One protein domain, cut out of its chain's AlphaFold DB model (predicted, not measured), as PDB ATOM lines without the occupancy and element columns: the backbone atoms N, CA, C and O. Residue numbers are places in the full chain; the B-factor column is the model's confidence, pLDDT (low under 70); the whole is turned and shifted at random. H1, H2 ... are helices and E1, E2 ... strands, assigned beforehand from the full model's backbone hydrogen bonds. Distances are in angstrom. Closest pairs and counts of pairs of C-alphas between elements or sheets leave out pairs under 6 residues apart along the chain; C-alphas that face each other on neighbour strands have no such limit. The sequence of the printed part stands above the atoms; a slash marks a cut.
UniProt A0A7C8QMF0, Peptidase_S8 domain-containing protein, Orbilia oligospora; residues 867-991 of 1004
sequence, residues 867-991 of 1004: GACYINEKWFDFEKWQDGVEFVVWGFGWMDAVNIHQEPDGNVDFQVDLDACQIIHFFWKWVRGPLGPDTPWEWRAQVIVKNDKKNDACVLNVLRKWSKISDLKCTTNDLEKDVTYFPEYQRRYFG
ATOM      1  N   GLY A 867       0.022  25.753 -39.283       91.69
ATOM      2  CA  GLY A 867      -0.776  24.683 -38.703       91.69
ATOM      3  C   GLY A 867      -1.297  23.732 -39.771       91.69
ATOM      4  O   GLY A 867      -1.546  24.140 -40.906       91.69
ATOM      5  N   ALA A 868      -1.484  22.472 -39.392       91.94
ATOM      6  CA  ALA A 868      -2.148  21.465 -40.210       91.94
ATOM      7  C   ALA A 868      -3.024  20.557 -39.346       91.94
ATOM      8  O   ALA A 868      -2.845  20.465 -38.132       91.94
ATOM      9  N   CYS A 869      -3.973  19.881 -39.989       94.06
ATOM     10  CA  CYS A 869      -4.915  18.988 -39.334       94.06
ATOM     11  C   CYS A 869      -5.160  17.735 -40.191       94.06
ATOM     12  O   CYS A 869      -5.321  17.817 -41.412       94.06
ATOM     13  N   TYR A 870      -5.218  16.586 -39.532       92.88
ATOM     14  CA  TYR A 870      -5.562  15.280 -40.078       92.88
ATOM     15  C   TYR A 870      -6.814  14.756 -39.368       92.88
ATOM     16  O   TYR A 870      -6.920  14.886 -38.152       92.88
ATOM     17  N   ILE A 871      -7.744  14.170 -40.122       92.75
ATOM     18  CA  ILE A 871      -8.930  13.486 -39.599       92.75
ATOM     19  C   ILE A 871      -8.800  11.979 -39.818       92.75
ATOM     20  O   ILE A 871      -8.664  11.509 -40.952       92.75
ATOM     21  N   ASN A 872      -8.945  11.230 -38.729       90.12
ATOM     22  CA  ASN A 872      -9.171   9.794 -38.717       90.12
ATOM     23  C   ASN A 872     -10.635   9.506 -38.326       90.12
ATOM     24  O   ASN A 872     -11.013   9.532 -37.156       90.12
ATOM     25  N   GLU A 873     -11.463   9.201 -39.329       87.19
ATOM     26  CA  GLU A 873     -12.893   8.872 -39.179       87.19
ATOM     27  C   GLU A 873     -13.154   7.477 -38.564       87.19
ATOM     28  O   GLU A 873     -14.305   7.057 -38.460       87.19
ATOM     29  N   LYS A 874     -12.107   6.711 -38.223       79.88
ATOM     30  CA  LYS A 874     -12.197   5.296 -37.807       79.88
ATOM     31  C   LYS A 874     -11.800   5.062 -36.349       79.88
ATOM     32  O   LYS A 874     -11.293   3.991 -36.016       79.88
ATOM     33  N   TRP A 875     -11.992   6.056 -35.489       76.12
ATOM     34  CA  TRP A 875     -11.653   5.949 -34.075       76.12
ATOM     35  C   TRP A 875     -12.838   5.413 -33.248       76.12
ATOM     36  O   TRP A 875     -13.990   5.784 -33.476       76.12
ATOM     37  N   PHE A 876     -12.567   4.532 -32.282       70.06
ATOM     38  CA  PHE A 876     -13.592   3.892 -31.452       70.06
ATOM     39  C   PHE A 876     -13.155   3.802 -29.986       70.06
ATOM     40  O   PHE A 876     -12.096   3.250 -29.677       70.06
ATOM     41  N   ASP A 877     -14.000   4.290 -29.078       68.31
ATOM     42  CA  ASP A 877     -13.785   4.170 -27.639       68.31
ATOM     43  C   ASP A 877     -14.228   2.782 -27.155       68.31
ATOM     44  O   ASP A 877     -15.422   2.517 -26.997       68.31
ATOM     45  N   PHE A 878     -13.271   1.886 -26.904       60.53
ATOM     46  CA  PHE A 878     -13.557   0.538 -26.403       60.53
ATOM     47  C   PHE A 878     -14.051   0.505 -24.944       60.53
ATOM     48  O   PHE A 878     -14.693  -0.473 -24.554       60.53
ATOM     49  N   GLU A 879     -13.800   1.547 -24.145       61.91
ATOM     50  CA  GLU A 879     -14.305   1.641 -22.770       61.91
ATOM     51  C   GLU A 879     -15.736   2.193 -22.746       61.91
ATOM     52  O   GLU A 879     -16.613   1.646 -22.074       61.91
ATOM     53  N   LYS A 880     -15.991   3.259 -23.517       63.34
ATOM     54  CA  LYS A 880     -17.281   3.969 -23.563       63.34
ATOM     55  C   LYS A 880     -18.253   3.431 -24.622       63.34
ATOM     56  O   LYS A 880     -19.407   3.862 -24.622       63.34
ATOM     57  N   TRP A 881     -17.807   2.521 -25.495       70.25
ATOM     58  CA  TRP A 881     -18.539   1.971 -26.650       70.25
ATOM     59  C   TRP A 881     -19.118   3.059 -27.567       70.25
ATOM     60  O   TRP A 881     -20.324   3.105 -27.819       70.25
ATOM     61  N   GLN A 882     -18.258   3.968 -28.036       75.62
ATOM     62  CA  GLN A 882     -18.658   5.127 -28.842       75.62
ATOM     63  C   GLN A 882     -17.759   5.334 -30.064       75.62
ATOM     64  O   GLN A 882     -16.535   5.377 -29.945       75.62
ATOM     65  N   ASP A 883     -18.393   5.537 -31.221       82.25
ATOM     66  CA  ASP A 883     -17.733   6.014 -32.435       82.25
ATOM     67  C   ASP A 883     -17.285   7.472 -32.241       82.25
ATOM     68  O   ASP A 883     -18.088   8.350 -31.891       82.25
ATOM     69  N   GLY A 884     -16.009   7.743 -32.503       87.19
ATOM     70  CA  GLY A 884     -15.432   9.082 -32.449       87.19
ATOM     71  C   GLY A 884     -14.719   9.450 -33.745       87.19
ATOM     72  O   GLY A 884     -14.389   8.596 -34.567       87.19
ATOM     73  N   VAL A 885     -14.475  10.743 -33.918       88.38
ATOM     74  CA  VAL A 885     -13.623  11.268 -34.984       88.38
ATOM     75  C   VAL A 885     -12.390  11.864 -34.322       88.38
ATOM     76  O   VAL A 885     -12.490  12.735 -33.457       88.38
ATOM     77  N   GLU A 886     -11.226  11.351 -34.704       91.69
ATOM     78  CA  GLU A 886      -9.933  11.801 -34.204       91.69
ATOM     79  C   GLU A 886      -9.366  12.889 -35.122       91.69
ATOM     80  O   GLU A 886      -9.228  12.697 -36.329       91.69
ATOM     81  N   PHE A 887      -9.002  14.021 -34.527       92.06
ATOM     82  CA  PHE A 887      -8.337  15.153 -35.156       92.06
ATOM     83  C   PHE A 887      -6.907  15.222 -34.622       92.06
ATOM     84  O   PHE A 887      -6.687  15.637 -33.482       92.06
ATOM     85  N   VAL A 888      -5.923  14.842 -35.437       91.62
ATOM     86  CA  VAL A 888      -4.514  15.098 -35.114       91.62
ATOM     87  C   VAL A 888      -4.141  16.458 -35.689       91.62
ATOM     88  O   VAL A 888      -4.341  16.723 -36.874       91.62
ATOM     89  N   VAL A 889      -3.638  17.345 -34.839       90.94
ATOM     90  CA  VAL A 889      -3.353  18.743 -35.171       90.94
ATOM     91  C   VAL A 889      -1.891  19.016 -34.875       90.94
ATOM     92  O   VAL A 889      -1.404  18.650 -33.811       90.94
ATOM     93  N   TRP A 890      -1.196  19.694 -35.781       91.19
ATOM     94  CA  TRP A 890       0.192  20.114 -35.586       91.19
ATOM     95  C   TRP A 890       0.296  21.626 -35.763       91.19
ATOM     96  O   TRP A 890      -0.360  22.185 -36.646       91.19
ATOM     97  N   GLY A 891       1.129  22.285 -34.955       88.75
ATOM     98  CA  GLY A 891       1.212  23.746 -34.926       88.75
ATOM     99  C   GLY A 891       2.602  24.315 -34.647       88.75
ATOM    100  O   GLY A 891       3.521  23.615 -34.209       88.75
ATOM    101  N   PHE A 892       2.745  25.597 -34.979       87.94
ATOM    102  CA  PHE A 892       3.879  26.469 -34.682       87.94
ATOM    103  C   PHE A 892       3.440  27.940 -34.803       87.94
ATOM    104  O   PHE A 892       2.792  28.307 -35.786       87.94
ATOM    105  N   GLY A 893       3.836  28.799 -33.864       83.88
ATOM    106  CA  GLY A 893       3.484  30.222 -33.822       83.88
ATOM    107  C   GLY A 893       2.094  30.502 -33.237       83.88
ATOM    108  O   GLY A 893       1.574  31.606 -33.386       83.88
ATOM    109  N   TRP A 894       1.462  29.501 -32.618       84.56
ATOM    110  CA  TRP A 894       0.154  29.589 -31.961       84.56
ATOM    111  C   TRP A 894       0.038  28.463 -30.932       84.56
ATOM    112  O   TRP A 894       0.513  27.365 -31.192       84.56
ATOM    113  N   MET A 895      -0.556  28.734 -29.765       82.88
ATOM    114  CA  MET A 895      -0.431  27.891 -28.555       82.88
ATOM    115  C   MET A 895       1.016  27.647 -28.084       82.88
ATOM    116  O   MET A 895       1.253  26.785 -27.246       82.88
ATOM    117  N   ASP A 896       1.989  28.418 -28.574       81.50
ATOM    118  CA  ASP A 896       3.392  28.242 -28.187       81.50
ATOM    119  C   ASP A 896       3.641  28.662 -26.711       81.50
ATOM    120  O   ASP A 896       4.575  28.188 -26.074       81.50
ATOM    121  N   ALA A 897       2.761  29.506 -26.153       80.50
ATOM    122  CA  ALA A 897       2.870  30.173 -24.849       80.50
ATOM    123  C   ALA A 897       2.192  29.417 -23.681       80.50
ATOM    124  O   ALA A 897       1.371  29.989 -22.966       80.50
ATOM    125  N   VAL A 898       2.513  28.136 -23.493       80.31
ATOM    126  CA  VAL A 898       1.894  27.259 -22.473       80.31
ATOM    127  C   VAL A 898       2.889  26.952 -21.359       80.31
ATOM    128  O   VAL A 898       3.901  26.309 -21.611       80.31
ATOM    129  N   ASN A 899       2.617  27.342 -20.112       80.00
ATOM    130  CA  ASN A 899       3.464  26.920 -18.987       80.00
ATOM    131  C   ASN A 899       3.162  25.456 -18.637       80.00
ATOM    132  O   ASN A 899       2.185  25.192 -17.944       80.00
ATOM    133  N   ILE A 900       3.995  24.500 -19.061       74.75
ATOM    134  CA  ILE A 900       3.678  23.060 -18.966       74.75
ATOM    135  C   ILE A 900       3.539  22.547 -17.521       74.75
ATOM    136  O   ILE A 900       2.972  21.481 -17.287       74.75
ATOM    137  N   HIS A 901       4.055  23.283 -16.533       70.38
ATOM    138  CA  HIS A 901       3.917  22.929 -15.118       70.38
ATOM    139  C   HIS A 901       2.599  23.428 -14.501       70.38
ATOM    140  O   HIS A 901       2.210  22.949 -13.437       70.38
ATOM    141  N   GLN A 902       1.902  24.350 -15.171       69.62
ATOM    142  CA  GLN A 902       0.567  24.850 -14.808       69.62
ATOM    143  C   GLN A 902      -0.524  24.294 -15.740       69.62
ATOM    144  O   GLN A 902      -1.632  24.015 -15.295       69.62
ATOM    145  N   GLU A 903      -0.180  24.093 -17.010       78.06
ATOM    146  CA  GLU A 903      -1.029  23.682 -18.129       78.06
ATOM    147  C   GLU A 903      -0.421  22.432 -18.822       78.06
ATOM    148  O   GLU A 903       0.064  22.511 -19.955       78.06
ATOM    149  N   PRO A 904      -0.356  21.265 -18.146       70.81
ATOM    150  CA  PRO A 904       0.343  20.080 -18.664       70.81
ATOM    151  C   PRO A 904      -0.308  19.491 -19.923       70.81
ATOM    152  O   PRO A 904       0.395  18.957 -20.781       70.81
ATOM    153  N   ASP A 905      -1.630  19.625 -20.042       73.50
ATOM    154  CA  ASP A 905      -2.441  19.139 -21.162       73.50
ATOM    155  C   ASP A 905      -2.574  20.173 -22.300       73.50
ATOM    156  O   ASP A 905      -3.366  19.985 -23.221       73.50
ATOM    157  N   GLY A 906      -1.790  21.257 -22.274       77.44
ATOM    158  CA  GLY A 906      -1.890  22.366 -23.224       77.44
ATOM    159  C   GLY A 906      -2.727  23.534 -22.695       77.44
ATOM    160  O   GLY A 906      -3.246  23.494 -21.582       77.44
ATOM    161  N   ASN A 907      -2.843  24.596 -23.498       85.00
ATOM    162  CA  ASN A 907      -3.524  25.825 -23.086       85.00
ATOM    163  C   ASN A 907      -4.995  25.586 -22.696       85.00
ATOM    164  O   ASN A 907      -5.769  25.045 -23.491       85.00
ATOM    165  N   VAL A 908      -5.390  26.062 -21.512       82.50
ATOM    166  CA  VAL A 908      -6.719  25.784 -20.946       82.50
ATOM    167  C   VAL A 908      -7.843  26.445 -21.751       82.50
ATOM    168  O   VAL A 908      -8.850  25.797 -22.025       82.50
ATOM    169  N   ASP A 909      -7.676  27.690 -22.206       87.81
ATOM    170  CA  ASP A 909      -8.708  28.384 -22.997       87.81
ATOM    171  C   ASP A 909      -8.961  27.694 -24.354       87.81
ATOM    172  O   ASP A 909     -10.100  27.626 -24.821       87.81
ATOM    173  N   PHE A 910      -7.917  27.132 -24.977       89.06
ATOM    174  CA  PHE A 910      -8.051  26.311 -26.185       89.06
ATOM    175  C   PHE A 910      -8.824  25.013 -25.919       89.06
ATOM    176  O   PHE A 910      -9.674  24.633 -26.727       89.06
ATOM    177  N   GLN A 911      -8.570  24.349 -24.785       86.88
ATOM    178  CA  GLN A 911      -9.340  23.173 -24.378       86.88
ATOM    179  C   GLN A 911     -10.815  23.531 -24.125       86.88
ATOM    180  O   GLN A 911     -11.693  22.843 -24.637       86.88
ATOM    181  N   VAL A 912     -11.096  24.639 -23.432       89.25
ATOM    182  CA  VAL A 912     -12.465  25.110 -23.149       89.25
ATOM    183  C   VAL A 912     -13.237  25.458 -24.431       89.25
ATOM    184  O   VAL A 912     -14.415  25.119 -24.548       89.25
ATOM    185  N   ASP A 913     -12.591  26.077 -25.427       92.81
ATOM    186  CA  ASP A 913     -13.197  26.269 -26.754       92.81
ATOM    187  C   ASP A 913     -13.500  24.931 -27.456       92.81
ATOM    188  O   ASP A 913     -14.531  24.807 -28.121       92.81
ATOM    189  N   LEU A 914     -12.612  23.936 -27.339       91.38
ATOM    190  CA  LEU A 914     -12.825  22.608 -27.921       91.38
ATOM    191  C   LEU A 914     -13.902  21.802 -27.177       91.38
ATOM    192  O   LEU A 914     -14.609  21.029 -27.824       91.38
ATOM    193  N   ASP A 915     -14.079  21.974 -25.863       88.00
ATOM    194  CA  ASP A 915     -15.086  21.254 -25.063       88.00
ATOM    195  C   ASP A 915     -16.517  21.558 -25.539       88.00
ATOM    196  O   ASP A 915     -17.380  20.673 -25.558       88.00
ATOM    197  N   ALA A 916     -16.752  22.766 -26.066       91.06
ATOM    198  CA  ALA A 916     -17.993  23.127 -26.759       91.06
ATOM    199  C   ALA A 916     -18.288  22.248 -28.000       91.06
ATOM    200  O   ALA A 916     -19.439  22.158 -28.434       91.06
ATOM    201  N   CYS A 917     -17.278  21.561 -28.543       92.69
ATOM    202  CA  CYS A 917     -17.363  20.631 -29.671       92.69
ATOM    203  C   CYS A 917     -17.551  19.155 -29.260       92.69
ATOM    204  O   CYS A 917     -17.386  18.269 -30.098       92.69
ATOM    205  N   GLN A 918     -17.917  18.876 -27.999       88.88
ATOM    206  CA  GLN A 918     -18.190  17.528 -27.468       88.88
ATOM    207  C   GLN A 918     -16.981  16.573 -27.552       88.88
ATOM    208  O   GLN A 918     -17.046  15.502 -28.172       88.88
ATOM    209  N   ILE A 919     -15.876  16.960 -26.906       85.12
ATOM    210  CA  ILE A 919     -14.690  16.109 -26.757       85.12
ATOM    211  C   ILE A 919     -15.019  14.836 -25.945       85.12
ATOM    212  O   ILE A 919     -15.716  14.872 -24.934       85.12
ATOM    213  N   ILE A 920     -14.482  13.700 -26.392       83.38
ATOM    214  CA  ILE A 920     -14.423  12.404 -25.691       83.38
ATOM    215  C   ILE A 920     -13.048  12.201 -25.029       83.38
ATOM    216  O   ILE A 920     -12.969  11.599 -23.953       83.38
ATOM    217  N   HIS A 921     -11.975  12.667 -25.679       83.25
ATOM    218  CA  HIS A 921     -10.609  12.706 -25.151       83.25
ATOM    219  C   HIS A 921      -9.778  13.825 -25.816       83.25
ATOM    220  O   HIS A 921      -9.895  14.052 -27.020       83.25
ATOM    221  N   PHE A 922      -8.925  14.496 -25.041       85.75
ATOM    222  CA  PHE A 922      -7.961  15.496 -25.510       85.75
ATOM    223  C   PHE A 922      -6.567  15.119 -25.006       85.75
ATOM    224  O   PHE A 922      -6.417  14.709 -23.858       85.75
ATOM    225  N   PHE A 923      -5.563  15.249 -25.870       83.62
ATOM    226  CA  PHE A 923      -4.160  15.033 -25.531       83.62
ATOM    227  C   PHE A 923      -3.270  15.974 -26.349       83.62
ATOM    228  O   PHE A 923      -3.427  16.081 -27.567       83.62
ATOM    229  N   TRP A 924      -2.305  16.628 -25.711       86.12
ATOM    230  CA  TRP A 924      -1.394  17.580 -26.350       86.12
ATOM    231  C   TRP A 924       0.041  17.377 -25.860       86.12
ATOM    232  O   TRP A 924       0.277  16.918 -24.744       86.12
ATOM    233  N   LYS A 925       1.022  17.673 -26.720       82.50
ATOM    234  CA  LYS A 925       2.449  17.623 -26.376       82.50
ATOM    235  C   LYS A 925       3.313  18.488 -27.288       82.50
ATOM    236  O   LYS A 925       3.082  18.574 -28.498       82.50
ATOM    237  N   TRP A 926       4.418  18.989 -26.740       82.00
ATOM    238  CA  TRP A 926       5.571  19.406 -27.539       82.00
ATOM    239  C   TRP A 926       6.125  18.233 -28.348       82.00
ATOM    240  O   TRP A 926       6.232  17.104 -27.861       82.00
ATOM    241  N   VAL A 927       6.528  18.508 -29.586       80.81
ATOM    242  CA  VAL A 927       7.139  17.530 -30.484       80.81
ATOM    243  C   VAL A 927       8.468  18.083 -30.971       80.81
ATOM    244  O   VAL A 927       8.528  18.898 -31.893       80.81
ATOM    245  N   ARG A 928       9.557  17.564 -30.390       65.44
ATOM    246  CA  ARG A 928      10.917  17.715 -30.927       65.44
ATOM    247  C   ARG A 928      11.048  16.928 -32.236       65.44
ATOM    248  O   ARG A 928      11.683  15.879 -32.283       65.44
ATOM    249  N   GLY A 929      10.425  17.434 -33.300       62.06
ATOM    250  CA  GLY A 929      10.750  17.017 -34.661       62.06
ATOM    251  C   GLY A 929      12.232  17.293 -34.951       62.06
ATOM    252  O   GLY A 929      12.830  18.143 -34.282       62.06
ATOM    253  N   PRO A 930      12.844  16.607 -35.932       59.84
ATOM    254  CA  PRO A 930      14.238  16.843 -36.294       59.84
ATOM    255  C   PRO A 930      14.482  18.341 -36.528       59.84
ATOM    256  O   PRO A 930      13.693  19.001 -37.204       59.84
ATOM    257  N   LEU A 931      15.581  18.871 -35.974       52.59
ATOM    258  CA  LEU A 931      15.906  20.311 -35.890       52.59
ATOM    259  C   LEU A 931      16.256  20.972 -37.247       52.59
ATOM    260  O   LEU A 931      17.072  21.883 -37.322       52.59
ATOM    261  N   GLY A 932      15.711  20.463 -38.355       55.72
ATOM    262  CA  GLY A 932      15.842  21.045 -39.689       55.72
ATOM    263  C   GLY A 932      14.666  21.938 -40.090       55.72
ATOM    264  O   GLY A 932      13.648  21.976 -39.391       55.72
ATOM    265  N   PRO A 933      14.782  22.609 -41.250       57.16
ATOM    266  CA  PRO A 933      13.665  23.324 -41.871       57.16
ATOM    267  C   PRO A 933      12.512  22.384 -42.268       57.16
ATOM    268  O   PRO A 933      11.377  22.824 -42.415       57.16
ATOM    269  N   ASP A 934      12.805  21.089 -42.399       61.38
ATOM    270  CA  ASP A 934      11.989  20.061 -43.052       61.38
ATOM    271  C   ASP A 934      10.727  19.657 -42.265       61.38
ATOM    272  O   ASP A 934       9.845  19.006 -42.814       61.38
ATOM    273  N   THR A 935      10.612  20.040 -40.984       68.06
ATOM    274  CA  THR A 935       9.392  19.819 -40.182       68.06
ATOM    275  C   THR A 935       8.779  21.150 -39.704       68.06
ATOM    276  O   THR A 935       9.359  21.828 -38.842       68.06
ATOM    277  N   PRO A 936       7.614  21.571 -40.237       72.75
ATOM    278  CA  PRO A 936       7.044  22.892 -39.956       72.75
ATOM    279  C   PRO A 936       6.419  23.101 -38.559       72.75
ATOM    280  O   PRO A 936       6.280  24.251 -38.161       72.75
ATOM    281  N   TRP A 937       6.113  22.061 -37.776       80.94
ATOM    282  CA  TRP A 937       5.562  22.193 -36.406       80.94
ATOM    283  C   TRP A 937       6.622  22.176 -35.292       80.94
ATOM    284  O   TRP A 937       7.790  21.828 -35.513       80.94
ATOM    285  N   GLU A 938       6.184  22.529 -34.080       84.62
ATOM    286  CA  GLU A 938       6.883  22.321 -32.799       84.62
ATOM    287  C   GLU A 938       6.000  21.614 -31.739       84.62
ATOM    288  O   GLU A 938       6.527  21.106 -30.750       84.62
ATOM    289  N   TRP A 939       4.685  21.472 -31.965       87.94
ATOM    290  CA  TRP A 939       3.762  20.718 -31.098       87.94
ATOM    291  C   TRP A 939       2.713  19.902 -31.871       87.94
ATOM    292  O   TRP A 939       2.530  20.086 -33.078       87.94
ATOM    293  N   ARG A 940       2.036  18.988 -31.159       89.62
ATOM    294  CA  ARG A 940       0.944  18.127 -31.647       89.62
ATOM    295  C   ARG A 940      -0.184  18.032 -30.616       89.62
ATOM    296  O   ARG A 940       0.079  17.676 -29.470       89.62
ATOM    297  N   ALA A 941      -1.422  18.254 -31.046       89.00
ATOM    298  CA  ALA A 941      -2.634  17.872 -30.325       89.00
ATOM    299  C   ALA A 941      -3.319  16.666 -30.986       89.00
ATOM    300  O   ALA A 941      -3.108  16.370 -32.164       89.00
ATOM    301  N   GLN A 942      -4.154  15.986 -30.215       89.94
ATOM    302  CA  GLN A 942      -4.989  14.862 -30.606       89.94
ATOM    303  C   GLN A 942      -6.341  15.078 -29.921       89.94
ATOM    304  O   GLN A 942      -6.478  14.892 -28.712       89.94
ATOM    305  N   VAL A 943      -7.313  15.572 -30.688       90.69
ATOM    306  CA  VAL A 943      -8.662  15.904 -30.213       90.69
ATOM    307  C   VAL A 943      -9.610  14.839 -30.729       90.69
ATOM    308  O   VAL A 943      -9.726  14.649 -31.934       90.69
ATOM    309  N   ILE A 944     -10.288  14.131 -29.839       89.88
ATOM    310  CA  ILE A 944     -11.197  13.051 -30.210       89.88
ATOM    311  C   ILE A 944     -12.590  13.489 -29.801       89.88
ATOM    312  O   ILE A 944     -12.883  13.571 -28.611       89.88
ATOM    313  N   VAL A 945     -13.439  13.796 -30.779       91.12
ATOM    314  CA  VAL A 945     -14.823  14.240 -30.563       91.12
ATOM    315  C   VAL A 945     -15.805  13.132 -30.912       91.12
ATOM    316  O   VAL A 945     -15.489  12.193 -31.646       91.12
ATOM    317  N   LYS A 946     -17.033  13.246 -30.410       87.31
ATOM    318  CA  LYS A 946     -18.130  12.365 -30.818       87.31
ATOM    319  C   LYS A 946     -18.423  12.505 -32.317       87.31
ATOM    320  O   LYS A 946     -18.420  13.620 -32.834       87.31
ATOM    321  N   ASN A 947     -18.730  11.394 -32.990       87.62
ATOM    322  CA  ASN A 947     -19.026  11.354 -34.426       87.62
ATOM    323  C   ASN A 947     -20.373  12.038 -34.786       87.62
ATOM    324  O   ASN A 947     -21.414  11.394 -34.915       87.62
ATOM    325  N   ASP A 948     -20.344  13.368 -34.922       86.81
ATOM    326  CA  ASP A 948     -21.376  14.229 -35.520       86.81
ATOM    327  C   ASP A 948     -20.660  15.281 -36.384       86.81
ATOM    328  O   ASP A 948     -19.764  15.975 -35.906       86.81
ATOM    329  N   LYS A 949     -21.090  15.457 -37.639       85.81
ATOM    330  CA  LYS A 949     -20.503  16.412 -38.601       85.81
ATOM    331  C   LYS A 949     -20.541  17.877 -38.148       85.81
ATOM    332  O   LYS A 949     -19.851  18.724 -38.713       85.81
ATOM    333  N   LYS A 950     -21.355  18.206 -37.141       89.81
ATOM    334  CA  LYS A 950     -21.327  19.514 -36.470       89.81
ATOM    335  C   LYS A 950     -20.041  19.719 -35.669       89.81
ATOM    336  O   LYS A 950     -19.535  20.840 -35.631       89.81
ATOM    337  N   ASN A 951     -19.506  18.656 -35.071       89.56
ATOM    338  CA  ASN A 951     -18.286  18.707 -34.277       89.56
ATOM    339  C   ASN A 951     -17.072  18.954 -35.185       89.56
ATOM    340  O   ASN A 951     -16.246  19.790 -34.837       89.56
ATOM    341  N   ASP A 952     -17.030  18.380 -36.396       91.44
ATOM    342  CA  ASP A 952     -15.985  18.670 -37.397       91.44
ATOM    343  C   ASP A 952     -15.876  20.170 -37.706       91.44
ATOM    344  O   ASP A 952     -14.790  20.755 -37.718       91.44
ATOM    345  N   ALA A 953     -17.026  20.812 -37.940       94.06
ATOM    346  CA  ALA A 953     -17.105  22.243 -38.209       94.06
ATOM    347  C   ALA A 953     -16.766  23.082 -36.966       94.06
ATOM    348  O   ALA A 953     -16.143  24.136 -37.096       94.06
ATOM    349  N   CYS A 954     -17.146  22.614 -35.774       96.06
ATOM    350  CA  CYS A 954     -16.815  23.248 -34.502       96.06
ATOM    351  C   CYS A 954     -15.300  23.231 -34.251       96.06
ATOM    352  O   CYS A 954     -14.692  24.302 -34.185       96.06
ATOM    353  N   VAL A 955     -14.671  22.047 -34.239       94.62
ATOM    354  CA  VAL A 955     -13.222  21.876 -34.047       94.62
ATOM    355  C   VAL A 955     -12.462  22.718 -35.065       94.62
ATOM    356  O   VAL A 955     -11.632  23.538 -34.683       94.62
ATOM    357  N   LEU A 956     -12.793  22.618 -36.356       95.12
ATOM    358  CA  LEU A 956     -12.095  23.377 -37.397       95.12
ATOM    359  C   LEU A 956     -12.233  24.904 -37.233       95.12
ATOM    360  O   LEU A 956     -11.308  25.639 -37.579       95.12
ATOM    361  N   ASN A 957     -13.343  25.399 -36.678       96.31
ATOM    362  CA  ASN A 957     -13.495  26.819 -36.353       96.31
ATOM    363  C   ASN A 957     -12.668  27.230 -35.123       96.31
ATOM    364  O   ASN A 957     -12.081  28.312 -35.147       96.31
ATOM    365  N   VAL A 958     -12.535  26.372 -34.105       95.31
ATOM    366  CA  VAL A 958     -11.613  26.594 -32.973       95.31
ATOM    367  C   VAL A 958     -10.159  26.617 -33.455       95.31
ATOM    368  O   VAL A 958      -9.431  27.568 -33.169       95.31
ATOM    369  N   LEU A 959      -9.743  25.655 -34.289       94.62
ATOM    370  CA  LEU A 959      -8.389  25.643 -34.860       94.62
ATOM    371  C   LEU A 959      -8.098  26.919 -35.672       94.62
ATOM    372  O   LEU A 959      -6.999  27.465 -35.587       94.62
ATOM    373  N   ARG A 960      -9.079  27.448 -36.420       95.62
ATOM    374  CA  ARG A 960      -8.964  28.735 -37.138       95.62
ATOM    375  C   ARG A 960      -8.904  29.945 -36.203       95.62
ATOM    376  O   ARG A 960      -8.106  30.844 -36.459       95.62
ATOM    377  N   LYS A 961      -9.712  29.971 -35.133       94.88
ATOM    378  CA  LYS A 961      -9.716  31.026 -34.097       94.88
ATOM    379  C   LYS A 961      -8.320  31.192 -33.491       94.88
ATOM    380  O   LYS A 961      -7.816  32.310 -33.418       94.88
ATOM    381  N   TRP A 962      -7.693  30.077 -33.120       93.19
ATOM    382  CA  TRP A 962      -6.413  30.061 -32.411       93.19
ATOM    383  C   TRP A 962      -5.191  30.202 -33.319       93.19
ATOM    384  O   TRP A 962      -4.314  31.015 -33.032       93.19
ATOM    385  N   SER A 963      -5.145  29.484 -34.444       91.31
ATOM    386  CA  SER A 963      -4.035  29.602 -35.404       91.31
ATOM    387  C   SER A 963      -4.036  30.914 -36.189       91.31
ATOM    388  O   SER A 963      -3.009  31.304 -36.738       91.31
ATOM    389  N   LYS A 964      -5.194  31.586 -36.287       93.19
ATOM    390  CA  LYS A 964      -5.457  32.727 -37.186       93.19
ATOM    391  C   LYS A 964      -5.296  32.381 -38.681       93.19
ATOM    392  O   LYS A 964      -5.349  33.274 -39.527       93.19
ATOM    393  N   ILE A 965      -5.151  31.097 -39.029       93.94
ATOM    394  CA  ILE A 965      -5.051  30.592 -40.407       93.94
ATOM    395  C   ILE A 965      -6.475  30.358 -40.927       93.94
ATOM    396  O   ILE A 965      -7.061  29.293 -40.741       93.94
ATOM    397  N   SER A 966      -7.071  31.379 -41.544       94.50
ATOM    398  CA  SER A 966      -8.483  31.368 -41.964       94.50
ATOM    399  C   SER A 966      -8.825  30.289 -42.998       94.50
ATOM    400  O   SER A 966      -9.950  29.786 -43.016       94.50
ATOM    401  N   ASP A 967      -7.863  29.900 -43.832       94.12
ATOM    402  CA  ASP A 967      -7.985  28.877 -44.869       94.12
ATOM    403  C   ASP A 967      -7.594  27.461 -44.406       94.12
ATOM    404  O   ASP A 967      -7.674  26.523 -45.205       94.12
ATOM    405  N   LEU A 968      -7.260  27.286 -43.116       94.56
ATOM    406  CA  LEU A 968      -6.954  25.989 -42.510       94.56
ATOM    407  C   LEU A 968      -8.069  24.977 -42.802       94.56
ATOM    408  O   LEU A 968      -9.267  25.273 -42.688       94.56
ATOM    409  N   LYS A 969      -7.656  23.767 -43.178       94.44
ATOM    410  CA  LYS A 969      -8.509  22.613 -43.470       94.44
ATOM    411  C   LYS A 969      -7.866  21.377 -42.864       94.44
ATOM    412  O   LYS A 969      -6.652  21.207 -42.952       94.44
ATOM    413  N   CYS A 970      -8.693  20.508 -42.304       93.81
ATOM    414  CA  CYS A 970      -8.287  19.143 -42.017       93.81
ATOM    415  C   CYS A 970      -8.310  18.305 -43.302       93.81
ATOM    416  O   CYS A 970      -9.104  18.576 -44.207       93.81
ATOM    417  N   THR A 971      -7.453  17.290 -43.387       92.19
ATOM    418  CA  THR A 971      -7.410  16.346 -44.516       92.19
ATOM    419  C   THR A 971      -7.474  14.904 -44.016       92.19
ATOM    420  O   THR A 971      -7.175  14.645 -42.857       92.19
ATOM    421  N   THR A 972      -7.817  13.949 -44.877       89.94
ATOM    422  CA  THR A 972      -7.702  12.508 -44.580       89.94
ATOM    423  C   THR A 972      -6.341  11.924 -44.983       89.94
ATOM    424  O   THR A 972      -6.134  10.714 -44.885       89.94
ATOM    425  N   ASN A 973      -5.390  12.771 -45.399       85.00
ATOM    426  CA  ASN A 973      -4.001  12.379 -45.598       85.00
ATOM    427  C   ASN A 973      -3.273  12.444 -44.252       85.00
ATOM    428  O   ASN A 973      -3.158  13.506 -43.642       85.00
ATOM    429  N   ASP A 974      -2.789  11.292 -43.804       79.62
ATOM    430  CA  ASP A 974      -2.023  11.152 -42.570       79.62
ATOM    431  C   ASP A 974      -0.617  11.743 -42.746       79.62
ATOM    432  O   ASP A 974       0.267  11.116 -43.332       79.62
ATOM    433  N   LEU A 975      -0.431  12.960 -42.230       71.50
ATOM    434  CA  LEU A 975       0.824  13.705 -42.320       71.50
ATOM    435  C   LEU A 975       1.962  13.075 -41.498       71.50
ATOM    436  O   LEU A 975       3.119  13.413 -41.733       71.50
ATOM    437  N   GLU A 976       1.688  12.145 -40.574       71.44
ATOM    438  CA  GLU A 976       2.740  11.437 -39.831       71.44
ATOM    439  C   GLU A 976       3.396  10.316 -40.665       71.44
ATOM    440  O   GLU A 976       4.534   9.932 -40.376       71.44
ATOM    441  N   LYS A 977       2.777   9.859 -41.768       65.38
ATOM    442  CA  LYS A 977       3.398   8.893 -42.704       65.38
ATOM    443  C   LYS A 977       4.603   9.476 -43.444       65.38
ATOM    444  O   LYS A 977       5.650   8.834 -43.496       65.38
ATOM    445  N   ASP A 978       4.497  10.713 -43.926       51.47
ATOM    446  CA  ASP A 978       5.591  11.411 -44.623       51.47
ATOM    447  C   ASP A 978       6.711  11.877 -43.664       51.47
ATOM    448  O   ASP A 978       7.772  12.324 -44.097       51.47
ATOM    449  N   VAL A 979       6.494  11.758 -42.348       53.88
ATOM    450  CA  VAL A 979       7.427  12.167 -41.280       53.88
ATOM    451  C   VAL A 979       8.145  10.977 -40.657       53.88
ATOM    452  O   VAL A 979       9.330  11.058 -40.339       53.88
ATOM    453  N   THR A 980       7.438   9.861 -40.483       48.03
ATOM    454  CA  THR A 980       8.023   8.600 -40.005       48.03
ATOM    455  C   THR A 980       8.918   7.947 -41.064       48.03
ATOM    456  O   THR A 980       9.861   7.239 -40.711       48.03
ATOM    457  N   TYR A 981       8.709   8.253 -42.350       44.97
ATOM    458  CA  TYR A 981       9.593   7.854 -43.448       44.97
ATOM    459  C   TYR A 981      10.599   8.952 -43.845       44.97
ATOM    460  O   TYR A 981      10.458   9.618 -44.866       44.97
ATOM    461  N   PHE A 982      11.715   9.033 -43.111       46.25
ATOM    462  CA  PHE A 982      12.983   9.577 -43.628       46.25
ATOM    463  C   PHE A 982      13.976   8.427 -43.910       46.25
ATOM    464  O   PHE A 982      14.804   8.105 -43.048       46.25
ATOM    465  N   PRO A 983      13.962   7.809 -45.116       46.56
ATOM    466  CA  PRO A 983      14.866   6.707 -45.458       46.56
ATOM    467  C   PRO A 983      16.346   7.062 -45.304       46.56
ATOM    468  O   PRO A 983      17.168   6.195 -45.029       46.56
ATOM    469  N   GLU A 984      16.702   8.333 -45.479       47.12
ATOM    470  CA  GLU A 984      18.078   8.814 -45.351       47.12
ATOM    471  C   GLU A 984      18.557   8.853 -43.899       47.12
ATOM    472  O   GLU A 984      19.708   8.515 -43.640       47.12
ATOM    473  N   TYR A 985      17.678   9.170 -42.941       43.38
ATOM    474  CA  TYR A 985      18.023   9.127 -41.517       43.38
ATOM    475  C   TYR A 985      18.266   7.681 -41.067       43.38
ATOM    476  O   TYR A 985      19.252   7.388 -40.392       43.38
ATOM    477  N   GLN A 986      17.419   6.754 -41.528       46.25
ATOM    478  CA  GLN A 986      17.584   5.328 -41.255       46.25
ATOM    479  C   GLN A 986      18.875   4.782 -41.897       46.25
ATOM    480  O   GLN A 986      19.672   4.146 -41.210       46.25
ATOM    481  N   ARG A 987      19.152   5.128 -43.165       49.75
ATOM    482  CA  ARG A 987      20.403   4.766 -43.861       49.75
ATOM    483  C   ARG A 987      21.660   5.335 -43.203       49.75
ATOM    484  O   ARG A 987      22.688   4.666 -43.213       49.75
ATOM    485  N   ARG A 988      21.598   6.560 -42.667       46.91
ATOM    486  CA  ARG A 988      22.756   7.265 -42.091       46.91
ATOM    487  C   ARG A 988      23.163   6.734 -40.715       46.91
ATOM    488  O   ARG A 988      24.349   6.771 -40.412       46.91
ATOM    489  N   TYR A 989      22.217   6.227 -39.918       47.16
ATOM    490  CA  TYR A 989      22.485   5.741 -38.555       47.16
ATOM    491  C   TYR A 989      22.380   4.216 -38.372       47.16
ATOM    492  O   TYR A 989      22.977   3.689 -37.440       47.16
ATOM    493  N   PHE A 990      21.681   3.494 -39.256       49.84
ATOM    494  CA  PHE A 990      21.521   2.028 -39.192       49.84
ATOM    495  C   PHE A 990      21.980   1.305 -40.476       49.84
ATOM    496  O   PHE A 990      21.802   0.094 -40.626       49.84
ATOM    497  N   GLY A 991      22.586   2.032 -41.423       53.69
ATOM    498  CA  GLY A 991      23.059   1.481 -42.692       53.69
ATOM    499  C   GLY A 991      21.923   0.958 -43.580       53.69
ATOM    500  O   GLY A 991      20.789   1.427 -43.533       53.69
TER     501      GLY A 991
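This is residues 867 to 991 of the 1004 residues of the protein "Peptidase_S8 domain-containing protein" of Orbilia oligospora (UniProt A0A7C8QMF0). A twisted wall of four strands has two helices, H1 and H2, side by side over one face, and a tail, residues 980 to 991 with H4, sticks out. The printed part has 125 residues with four named helices and four named strands, in the order E1 E2 H1 E3 E4 H2 H3 H4. The sheet, E1 E2 E4 E3, is all antiparallel, and the class is mixed. The whole is compact, with a radius of gyration of the C-alphas of 15.6 A and spans of 47 by 32 by 31 A.

Find C-alpha 867 at (-0.776, 24.683, -38.703); E1 runs from there to 877, 26.7 A, and bends by 74 degrees at residue 874. Then come E2, 882 to 892, 31.6 A; H1, 908 to 915; E3, 919 to 926, 20.5 A; E4, 939 to 946, 23.4 A; H2, 949 to 963, 21.3 A; H3, 977 to 980; and H4, 983 to 990, ending at (21.521, 2.028, -39.192).

Look at N 870 and O 888, 2.8 A, in the hairpin E1 and E2; N 887 and O 943, 2.8 A, between E2 and E4; and N 942 and O 923, 2.7 A, in the hairpin E3 and E4. E2, H1, E3 form a split strand-helix-strand unit, E4 between its strands, with a right-handed crossover. H1 and H2 are on the same face, two layers, helices over a sheet, at heights of 10.2 A and 8.9 A. They touch, closest at C-alphas 914 and 955, 6.2 A, at a shallow tilt of 20 degrees, opposite ways. H3 and H4 are not on the sheet. Every O i to N i+4 pair is within hydrogen-bond range in H1 and H4, 10 of 11 in H2; H3 is too short for one.

The C-alphas of Ala 916 and Gly 991 are the farthest apart, 49.1 A. The printed part has no cut; the links E2 to H1, E3 to E4 and H2 to H3 are long. The model's pLDDT is under 70 at residues 877 to 880, 902, 928 to 935 and 977 to 991.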